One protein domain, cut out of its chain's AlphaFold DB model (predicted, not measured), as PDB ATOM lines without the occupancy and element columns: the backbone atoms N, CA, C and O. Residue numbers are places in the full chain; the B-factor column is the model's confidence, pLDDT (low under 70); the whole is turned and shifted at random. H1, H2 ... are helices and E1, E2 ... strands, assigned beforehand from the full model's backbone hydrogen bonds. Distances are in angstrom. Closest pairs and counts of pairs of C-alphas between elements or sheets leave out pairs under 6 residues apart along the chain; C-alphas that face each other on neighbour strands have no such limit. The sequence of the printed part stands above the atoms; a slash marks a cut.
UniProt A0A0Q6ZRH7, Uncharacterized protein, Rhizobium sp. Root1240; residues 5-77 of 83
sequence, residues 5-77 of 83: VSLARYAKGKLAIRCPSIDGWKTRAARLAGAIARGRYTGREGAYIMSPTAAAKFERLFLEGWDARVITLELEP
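This is residues 5 to 77 of the 83 residues of an uncharacterized protein of Rhizobium sp. Root1240 (UniProt A0A0Q6ZRH7). A small antiparallel sheet, in the order E1, E2, E3, has helices H1 and H2 over one face, making two layers. Residues 64 to 77, with no named element, lie beyond the helices from the sheet. You have 73 printed residues with three strands and two helices, in the order E1, E2, H1, E3, H2; the class is mixed, though under half of the residues are in named elements. The whole is compact, radius of gyration of the C-alphas 11.4 A, spanning 32 by 27 by 19 A.

Find E1, residues 5 to 7, from C-alpha 5 at (130.795, 174.590, 270.044); then E2, residues 15 to 18, and E3, residues 47 to 50. H1, residues 28 to 36, runs 12.3 A; H2, residues 52 to 63, runs 16.6 A to C-alpha 63 at (127.578, 161.221, 274.322).

In the hairpin E1 and E2, N 6 and O 16 are within hydrogen-bond range, 3.0 A; between antiparallel E2 and E3, N 17 and O 48, 2.9 A. H1 and H2 are on the same face, heights 9.3 A and 10.6 A over the sheet. They touch, closest C-alphas Ala 33 and Phe 58, 6.4 A, opposite ways at a steep tilt of 39 degrees. In both, every O i to N i+4 pair is within hydrogen-bond range.

The C-alphas farthest apart, Tyr 10 and Pro 77, are 32.4 A apart. The printed part has no cut; no link is long. Residue 39 alone has pLDDT under 70.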
ATOM      1  N   VAL A   5     131.488 174.302 271.308       94.00
ATOM      2  CA  VAL A   5     130.795 174.590 270.044       94.00
ATOM      3  C   VAL A   5     130.464 176.076 269.984       94.00
ATOM      4  O   VAL A   5     129.929 176.645 270.932       94.00
ATOM      5  N   SER A   6     130.781 176.720 268.866       94.25
ATOM      6  CA  SER A   6     130.384 178.103 268.590       94.25
ATOM      7  C   SER A   6     129.996 178.276 267.125       94.25
ATOM      8  O   SER A   6     130.280 177.414 266.295       94.25
ATOM      9  N   LEU A   7     129.389 179.409 266.772       94.25
ATOM     10  CA  LEU A   7     129.249 179.788 265.366       94.25
ATOM     11  C   LEU A   7     130.637 179.933 264.726       94.25
ATOM     12  O   LEU A   7     131.561 180.466 265.347       94.25
ATOM     13  N   ALA A   8     130.780 179.450 263.493       92.75
ATOM     14  CA  ALA A   8     132.001 179.639 262.723       92.75
ATOM     15  C   ALA A   8     132.123 181.105 262.285       92.75
ATOM     16  O   ALA A   8     131.164 181.708 261.793       92.75
ATOM     17  N   ARG A   9     133.315 181.680 262.448       91.56
ATOM     18  CA  ARG A   9     133.589 183.092 262.144       91.56
ATOM     19  C   ARG A   9     133.699 183.341 260.642       91.56
ATOM     20  O   ARG A   9     133.233 184.364 260.153       91.56
ATOM     21  N   TYR A  10     134.326 182.418 259.918       88.31
ATOM     22  CA  TYR A  10     134.635 182.556 258.491       88.31
ATOM     23  C   TYR A  10     133.749 181.684 257.596       88.31
ATOM     24  O   TYR A  10     133.901 181.700 256.376       88.31
ATOM     25  N   ALA A  11     132.822 180.920 258.177       87.56
ATOM     26  CA  ALA A  11     131.897 180.073 257.436       87.56
ATOM     27  C   ALA A  11     130.454 180.301 257.899       87.56
ATOM     28  O   ALA A  11     129.996 179.730 258.887       87.56
ATOM     29  N   LYS A  12     129.719 181.125 257.147       91.44
ATOM     30  CA  LYS A  12     128.331 181.477 257.466       91.44
ATOM     31  C   LYS A  12     127.449 180.225 257.572       91.44
ATOM     32  O   LYS A  12     127.492 179.355 256.705       91.44
ATOM     33  N   GLY A  13     126.650 180.156 258.638       90.69
ATOM     34  CA  GLY A  13     125.708 179.057 258.886       90.69
ATOM     35  C   GLY A  13     126.356 177.733 259.305       90.69
ATOM     36  O   GLY A  13     125.675 176.710 259.331       90.69
ATOM     37  N   LYS A  14     127.658 177.728 259.613       93.75
ATOM     38  CA  LYS A  14     128.371 176.551 260.122       93.75
ATOM     39  C   LYS A  14     128.749 176.724 261.585       93.75
ATOM     40  O   LYS A  14     128.779 177.835 262.114       93.75
ATOM     41  N   LEU A  15     129.050 175.597 262.212       95.00
ATOM     42  CA  LEU A  15     129.517 175.522 263.585       95.00
ATOM     43  C   LEU A  15     130.998 175.161 263.615       95.00
ATOM     44  O   LEU A  15     131.484 174.401 262.774       95.00
ATOM     45  N   ALA A  16     131.690 175.731 264.593       94.81
ATOM     46  CA  ALA A  16     133.088 175.509 264.896       94.81
ATOM     47  C   ALA A  16     133.192 174.692 266.184       94.81
ATOM     48  O   ALA A  16     132.794 175.159 267.252       94.81
ATOM     49  N   ILE A  17     133.729 173.478 266.070       94.88
ATOM     50  CA  ILE A  17     133.960 172.579 267.200       94.88
ATOM     51  C   ILE A  17     135.439 172.628 267.569       94.88
ATOM     52  O   ILE A  17     136.300 172.161 266.814       94.88
ATOM     53  N   ARG A  18     135.743 173.219 268.727       94.50
ATOM     54  CA  ARG A  18     137.103 173.286 269.276       94.50
ATOM     55  C   ARG A  18     137.303 172.150 270.254       94.50
ATOM     56  O   ARG A  18     136.545 172.027 271.207       94.50
ATOM     57  N   CYS A  19     138.339 171.359 270.028       93.19
ATOM     58  CA  CYS A  19     138.703 170.221 270.865       93.19
ATOM     59  C   CYS A  19     140.089 170.507 271.458       93.19
ATOM     60  O   CYS A  19     141.083 170.178 270.807       93.19
ATOM     61  N   PRO A  20     140.184 171.206 272.606       90.56
ATOM     62  CA  PRO A  20     141.474 171.499 273.214       90.56
ATOM     63  C   PRO A  20     142.180 170.195 273.607       90.56
ATOM     64  O   PRO A  20     141.548 169.253 274.079       90.56
ATOM     65  N   SER A  21     143.490 170.156 273.393       88.31
ATOM     66  CA  SER A  21     144.376 169.070 273.809       88.31
ATOM     67  C   SER A  21     145.416 169.639 274.772       88.31
ATOM     68  O   SER A  21     145.894 170.755 274.566       88.31
ATOM     69  N   ILE A  22     145.725 168.892 275.829       84.38
ATOM     70  CA  ILE A  22     146.696 169.291 276.860       84.38
ATOM     71  C   ILE A  22     148.102 168.791 276.503       84.38
ATOM     72  O   ILE A  22     149.093 169.443 276.806       84.38
ATOM     73  N   ASP A  23     148.184 167.645 275.837       86.19
ATOM     74  CA  ASP A  23     149.403 166.882 275.563       86.19
ATOM     75  C   ASP A  23     149.866 166.984 274.099       86.19
ATOM     76  O   ASP A  23     150.852 166.365 273.706       86.19
ATOM     77  N   GLY A  24     149.152 167.756 273.277       80.44
ATOM     78  CA  GLY A  24     149.410 167.887 271.843       80.44
ATOM     79  C   GLY A  24     148.859 166.727 271.009       80.44
ATOM     80  O   GLY A  24     148.899 166.790 269.778       80.44
ATOM     81  N   TRP A  25     148.284 165.702 271.642       86.19
ATOM     82  CA  TRP A  25     147.669 164.572 270.959       86.19
ATOM     83  C   TRP A  25     146.186 164.822 270.689       86.19
ATOM     84  O   TRP A  25     145.497 165.567 271.389       86.19
ATOM     85  N   LYS A  26     145.656 164.198 269.632       87.81
ATOM     86  CA  LYS A  26     144.228 164.313 269.310       87.81
ATOM     87  C   LYS A  26     143.396 163.626 270.395       87.81
ATOM     88  O   LYS A  26     143.447 162.408 270.539       87.81
ATOM     89  N   THR A  27     142.555 164.402 271.072       92.50
ATOM     90  CA  THR A  27     141.543 163.882 272.001       92.50
ATOM     91  C   THR A  27     140.475 163.063 271.269       92.50
ATOM     92  O   THR A  27     140.318 163.178 270.051       92.50
ATOM     93  N   ARG A  28     139.677 162.278 272.007       93.00
ATOM     94  CA  ARG A  28     138.499 161.567 271.467       93.00
ATOM     95  C   ARG A  28     137.567 162.506 270.697       93.00
ATOM     96  O   ARG A  28     137.182 162.212 269.569       93.00
ATOM     97  N   ALA A  29     137.284 163.683 271.257       93.50
ATOM     98  CA  ALA A  29     136.486 164.705 270.582       93.50
ATOM     99  C   ALA A  29     137.128 165.147 269.256       93.50
ATOM    100  O   ALA A  29     136.447 165.219 268.237       93.50
ATOM    101  N   ALA A  30     138.445 165.375 269.229       93.31
ATOM    102  CA  ALA A  30     139.147 165.768 268.008       93.31
ATOM    103  C   ALA A  30     139.137 164.665 266.936       93.31
ATOM    104  O   ALA A  30     139.027 164.972 265.748       93.31
ATOM    105  N   ARG A  31     139.254 163.393 267.340       93.50
ATOM    106  CA  ARG A  31     139.178 162.237 266.433       93.50
ATOM    107  C   ARG A  31     137.788 162.113 265.821       93.50
ATOM    108  O   ARG A  31     137.653 162.077 264.598       93.50
ATOM    109  N   LEU A  32     136.761 162.167 266.661       94.62
ATOM    110  CA  LEU A  32     135.366 162.039 266.253       94.62
ATOM    111  C   LEU A  32     134.898 163.229 265.397       94.62
ATOM    112  O   LEU A  32     134.269 163.042 264.354       94.62
ATOM    113  N   ALA A  33     135.284 164.457 265.761       93.44
ATOM    114  CA  ALA A  33     135.041 165.650 264.951       93.44
ATOM    115  C   ALA A  33     135.751 165.564 263.593       93.44
ATOM    116  O   ALA A  33     135.166 165.924 262.573       93.44
ATOM    117  N   GLY A  34     136.982 165.041 263.565       92.81
ATOM    118  CA  GLY A  34     137.722 164.771 262.336       92.81
ATOM    119  C   GLY A  34     136.990 163.794 261.417       92.81
ATOM    120  O   GLY A  34     136.830 164.087 260.233       92.81
ATOM    121  N   ALA A  35     136.478 162.686 261.951       93.44
ATOM    122  CA  ALA A  35     135.721 161.708 261.173       93.44
ATOM    123  C   ALA A  35     134.423 162.293 260.593       93.44
ATOM    124  O   ALA A  35     134.148 162.182 259.397       93.44
ATOM    125  N   ILE A  36     133.650 163.005 261.414       91.69
ATOM    126  CA  ILE A  36     132.351 163.563 261.010       91.69
ATOM    127  C   ILE A  36     132.506 164.743 260.049       91.69
ATOM    128  O   ILE A  36     131.768 164.845 259.067       91.69
ATOM    129  N   ALA A  37     133.487 165.617 260.279       81.62
ATOM    130  CA  ALA A  37     133.777 166.749 259.403       81.62
ATOM    131  C   ALA A  37     134.531 166.350 258.121       81.62
ATOM    132  O   ALA A  37     134.912 167.237 257.351       81.62
ATOM    133  N   ARG A  38     134.789 165.051 257.895       80.38
ATOM    134  CA  ARG A  38     135.657 164.545 256.817       80.38
ATOM    135  C   ARG A  38     137.019 165.253 256.784       80.38
ATOM    136  O   ARG A  38     137.478 165.699 255.737       80.38
ATOM    137  N   GLY A  39     137.622 165.443 257.954       68.88
ATOM    138  CA  GLY A  39     138.948 166.038 258.112       68.88
ATOM    139  C   GLY A  39     139.016 167.558 257.943       68.88
ATOM    140  O   GLY A  39     140.119 168.099 257.911       68.88
ATOM    141  N   ARG A  40     137.887 168.284 257.856       83.75
ATOM    142  CA  ARG A  40     137.897 169.755 257.724       83.75
ATOM    143  C   ARG A  40     138.233 170.464 259.034       83.75
ATOM    144  O   ARG A  40     137.378 171.073 259.679       83.75
ATOM    145  N   TYR A  41     139.505 170.412 259.392       89.94
ATOM    146  CA  TYR A  41     140.092 171.322 260.357       89.94
ATOM    147  C   TYR A  41     140.454 172.643 259.673       89.94
ATOM    148  O   TYR A  41     140.998 172.650 258.570       89.94
ATOM    149  N   THR A  42     140.177 173.768 260.327       90.19
ATOM    150  CA  THR A  42     140.659 175.079 259.887       90.19
ATOM    151  C   THR A  42     141.660 175.633 260.889       90.19
ATOM    152  O   THR A  42     141.331 175.918 262.039       90.19
ATOM    153  N   GLY A  43     142.893 175.851 260.428       87.94
ATOM    154  CA  GLY A  43     143.912 176.530 261.228       87.94
ATOM    155  C   GLY A  43     143.533 177.977 261.558       87.94
ATOM    156  O   GLY A  43     143.927 178.483 262.599       87.94
ATOM    157  N   ARG A  44     142.706 178.627 260.722       87.25
ATOM    158  CA  ARG A  44     142.282 180.022 260.936       87.25
ATOM    159  C   ARG A  44     141.302 180.195 262.099       87.25
ATOM    160  O   ARG A  44     141.277 181.267 262.689       87.25
ATOM    161  N   GLU A  45     140.490 179.182 262.419       88.31
ATOM    162  CA  GLU A  45     139.615 179.213 263.612       88.31
ATOM    163  C   GLU A  45     140.113 178.337 264.763       88.31
ATOM    164  O   GLU A  45     139.560 178.416 265.861       88.31
ATOM    165  N   GLY A  46     141.114 177.487 264.517       90.88
ATOM    166  CA  GLY A  46     141.557 176.481 265.480       90.88
ATOM    167  C   GLY A  46     140.467 175.450 265.795       90.88
ATOM    168  O   GLY A  46     140.301 175.059 266.948       90.88
ATOM    169  N   ALA A  47     139.654 175.076 264.801       93.56
ATOM    170  CA  ALA A  47     138.433 174.296 265.011       93.56
ATOM    171  C   ALA A  47     138.099 173.379 263.827       93.56
ATOM    172  O   ALA A  47     138.561 173.584 262.702       93.56
ATOM    173  N   TYR A  48     137.236 172.392 264.065       94.38
ATOM    174  CA  TYR A  48     136.572 171.633 263.005       94.38
ATOM    175  C   TYR A  48     135.290 172.346 262.584       94.38
ATOM    176  O   TYR A  48     134.457 172.665 263.431       94.38
ATOM    177  N   ILE A  49     135.126 172.585 261.282       94.44
ATOM    178  CA  ILE A  49     133.967 173.313 260.754       94.44
ATOM    179  C   ILE A  49     132.979 172.337 260.135       94.44
ATOM    180  O   ILE A  49     133.300 171.651 259.162       94.44
ATOM    181  N   MET A  50     131.751 172.323 260.647       93.94
ATOM    182  CA  MET A  50     130.714 171.397 260.195       93.94
ATOM    183  C   MET A  50     129.328 172.052 260.124       93.94
ATOM    184  O   MET A  50     129.106 173.141 260.654       93.94
ATOM    185  N   SER A  51     128.400 171.425 259.395       93.94
ATOM    186  CA  SER A  51     127.000 171.866 259.357       93.94
ATOM    187  C   SER A  51     126.319 171.636 260.713       93.94
ATOM    188  O   SER A  51     126.766 170.774 261.472       93.94
ATOM    189  N   PRO A  52     125.197 172.318 261.002       94.00
ATOM    190  CA  PRO A  52     124.410 172.057 262.209       94.00
ATOM    191  C   PRO A  52     123.998 170.585 262.360       94.00
ATOM    192  O   PRO A  52     124.108 170.013 263.438       94.00
ATOM    193  N   THR A  53     123.613 169.931 261.261       93.69
ATOM    194  CA  THR A  53     123.258 168.502 261.250       93.69
ATOM    195  C   THR A  53     124.433 167.589 261.596       93.69
ATOM    196  O   THR A  53     124.268 166.600 262.307       93.69
ATOM    197  N   ALA A  54     125.634 167.917 261.120       93.75
ATOM    198  CA  ALA A  54     126.843 167.175 261.444       93.75
ATOM    199  C   ALA A  54     127.282 167.414 262.897       93.75
ATOM    200  O   ALA A  54     127.706 166.467 263.550       93.75
ATOM    201  N   ALA A  55     127.111 168.631 263.421       93.81
ATOM    202  CA  ALA A  55     127.364 168.937 264.829       93.81
ATOM    203  C   ALA A  55     126.421 168.163 265.758       93.81
ATOM    204  O   ALA A  55     126.886 167.529 266.696       93.81
ATOM    205  N   ALA A  56     125.127 168.101 265.432       94.25
ATOM    206  CA  ALA A  56     124.176 167.280 266.182       94.25
ATOM    207  C   ALA A  56     124.557 165.787 266.154       94.25
ATOM    208  O   ALA A  56     124.472 165.093 267.166       94.25
ATOM    209  N   LYS A  57     125.038 165.282 265.006       93.88
ATOM    210  CA  LYS A  57     125.567 163.912 264.908       93.88
ATOM    211  C   LYS A  57     126.820 163.720 265.770       93.88
ATOM    212  O   LYS A  57     126.953 162.672 266.394       93.88
ATOM    213  N   PHE A  58     127.718 164.701 265.790       94.75
ATOM    214  CA  PHE A  58     128.915 164.696 266.628       94.75
ATOM    215  C   PHE A  58     128.562 164.616 268.110       94.75
ATOM    216  O   PHE A  58     129.047 163.715 268.786       94.75
ATOM    217  N   GLU A  59     127.684 165.496 268.590       94.12
ATOM    218  CA  GLU A  59     127.277 165.519 269.996       94.12
ATOM    219  C   GLU A  59     126.634 164.195 270.400       94.12
ATOM    220  O   GLU A  59     127.029 163.600 271.401       94.12
ATOM    221  N   ARG A  60     125.718 163.677 269.570       94.62
ATOM    222  CA  ARG A  60     125.072 162.385 269.809       94.62
ATOM    223  C   ARG A  60     126.084 161.245 269.941       94.62
ATOM    224  O   ARG A  60     126.067 160.535 270.938       94.62
ATOM    225  N   LEU A  61     126.982 161.088 268.968       94.31
ATOM    226  CA  LEU A  61     127.981 160.014 268.982       94.31
ATOM    227  C   LEU A  61     128.977 160.173 270.140       94.31
ATOM    228  O   LEU A  61     129.360 159.190 270.770       94.31
ATOM    229  N   PHE A  62     129.372 161.406 270.458       93.50
ATOM    230  CA  PHE A  62     130.266 161.675 271.578       93.50
ATOM    231  C   PHE A  62     129.643 161.274 272.924       93.50
ATOM    232  O   PHE A  62     130.337 160.668 273.748       93.50
ATOM    233  N   LEU A  63     128.356 161.588 273.130       93.00
ATOM    234  CA  LEU A  63     127.578 161.221 274.322       93.00
ATOM    235  C   LEU A  63     127.324 159.712 274.410       93.00
ATOM    236  O   LEU A  63     127.404 159.144 275.492       93.00
ATOM    237  N   GLU A  64     127.084 159.058 273.274       93.00
ATOM    238  CA  GLU A  64     126.955 157.598 273.166       93.00
ATOM    239  C   GLU A  64     128.298 156.858 273.376       93.00
ATOM    240  O   GLU A  64     128.338 155.632 273.341       93.00
ATOM    241  N   GLY A  65     129.405 157.577 273.593       93.50
ATOM    242  CA  GLY A  65     130.711 156.982 273.887       93.50
ATOM    243  C   GLY A  65     131.479 156.484 272.663       93.50
ATOM    244  O   GLY A  65     132.474 155.782 272.824       93.50
ATOM    245  N   TRP A  66     131.064 156.857 271.451       94.50
ATOM    246  CA  TRP A  66     131.794 156.507 270.233       94.50
ATOM    247  C   TRP A  66     133.174 157.169 270.193       94.50
ATOM    248  O   TRP A  66     133.435 158.196 270.843       94.50
ATOM    249  N   ASP A  67     134.037 156.591 269.364       94.25
ATOM    250  CA  ASP A  67     135.358 157.109 269.033       94.25
ATOM    251  C   ASP A  67     135.585 157.066 267.512       94.25
ATOM    252  O   ASP A  67     134.695 156.706 266.737       94.25
ATOM    253  N   ALA A  68     136.759 157.491 267.057       93.31
ATOM    254  CA  ALA A  68     137.168 157.342 265.674       93.31
ATOM    255  C   ALA A  68     138.676 157.121 265.528       93.31
ATOM    256  O   ALA A  68     139.497 157.606 266.319       93.31
ATOM    257  N   ARG A  69     139.051 156.463 264.431       90.44
ATOM    258  CA  ARG A  69     140.451 156.291 264.040       90.44
ATOM    259  C   ARG A  69     141.024 157.571 263.460       90.44
ATOM    260  O   ARG A  69     140.440 158.196 262.582       90.44
ATOM    261  N   VAL A  70     142.233 157.926 263.893       84.75
ATOM    262  CA  VAL A  70     142.938 159.121 263.398       84.75
ATOM    263  C   VAL A  70     143.279 159.002 261.911       84.75
ATOM    264  O   VAL A  70     143.157 159.981 261.182       84.75
ATOM    265  N   ILE A  71     143.727 157.817 261.485       85.88
ATOM    266  CA  ILE A  71     144.280 157.591 260.143       85.88
ATOM    267  C   ILE A  71     143.161 157.345 259.128       85.88
ATOM    268  O   ILE A  71     143.117 158.005 258.096       85.88
ATOM    269  N   THR A  72     142.251 156.411 259.422       87.88
ATOM    270  CA  THR A  72     141.196 155.996 258.483       87.88
ATOM    271  C   THR A  72     139.925 156.830 258.597       87.88
ATOM    272  O   THR A  72     139.089 156.778 257.702       87.88
ATOM    273  N   LEU A  73     139.779 157.626 259.668       88.19
ATOM    274  CA  LEU A  73     138.565 158.394 259.972       88.19
ATOM    275  C   LEU A  73     137.306 157.525 260.123       88.19
ATOM    276  O   LEU A  73     136.182 158.019 260.023       88.19
ATOM    277  N   GLU A  74     137.491 156.233 260.380       91.00
ATOM    278  CA  GLU A  74     136.411 155.289 260.637       91.00
ATOM    279  C   GLU A  74     135.880 155.477 262.055       91.00
ATOM    280  O   GLU A  74     136.650 155.697 262.992       91.00
ATOM    281  N   LEU A  75     134.555 155.403 262.196       92.81
ATOM    282  CA  LEU A  75     133.891 155.463 263.491       92.81
ATOM    283  C   LEU A  75     134.058 154.126 264.205       92.81
ATOM    284  O   LEU A  75     133.786 153.073 263.630       92.81
ATOM    285  N   GLU A  76     134.459 154.192 265.465       91.25
ATOM    286  CA  GLU A  76     134.597 153.035 266.335       91.25
ATOM    287  C   GLU A  76     133.439 153.041 267.338       91.25
ATOM    288  O   GLU A  76     133.179 154.077 267.967       91.25
ATOM    289  N   PRO A  77     132.701 151.920 267.466       91.56
ATOM    290  CA  PRO A  77     131.630 151.822 268.442       91.56
ATOM    291  C   PRO A  77     132.199 151.994 269.855       91.56
ATOM    292  O   PRO A  77     133.381 151.706 270.074       91.56
TER     293      PRO A  77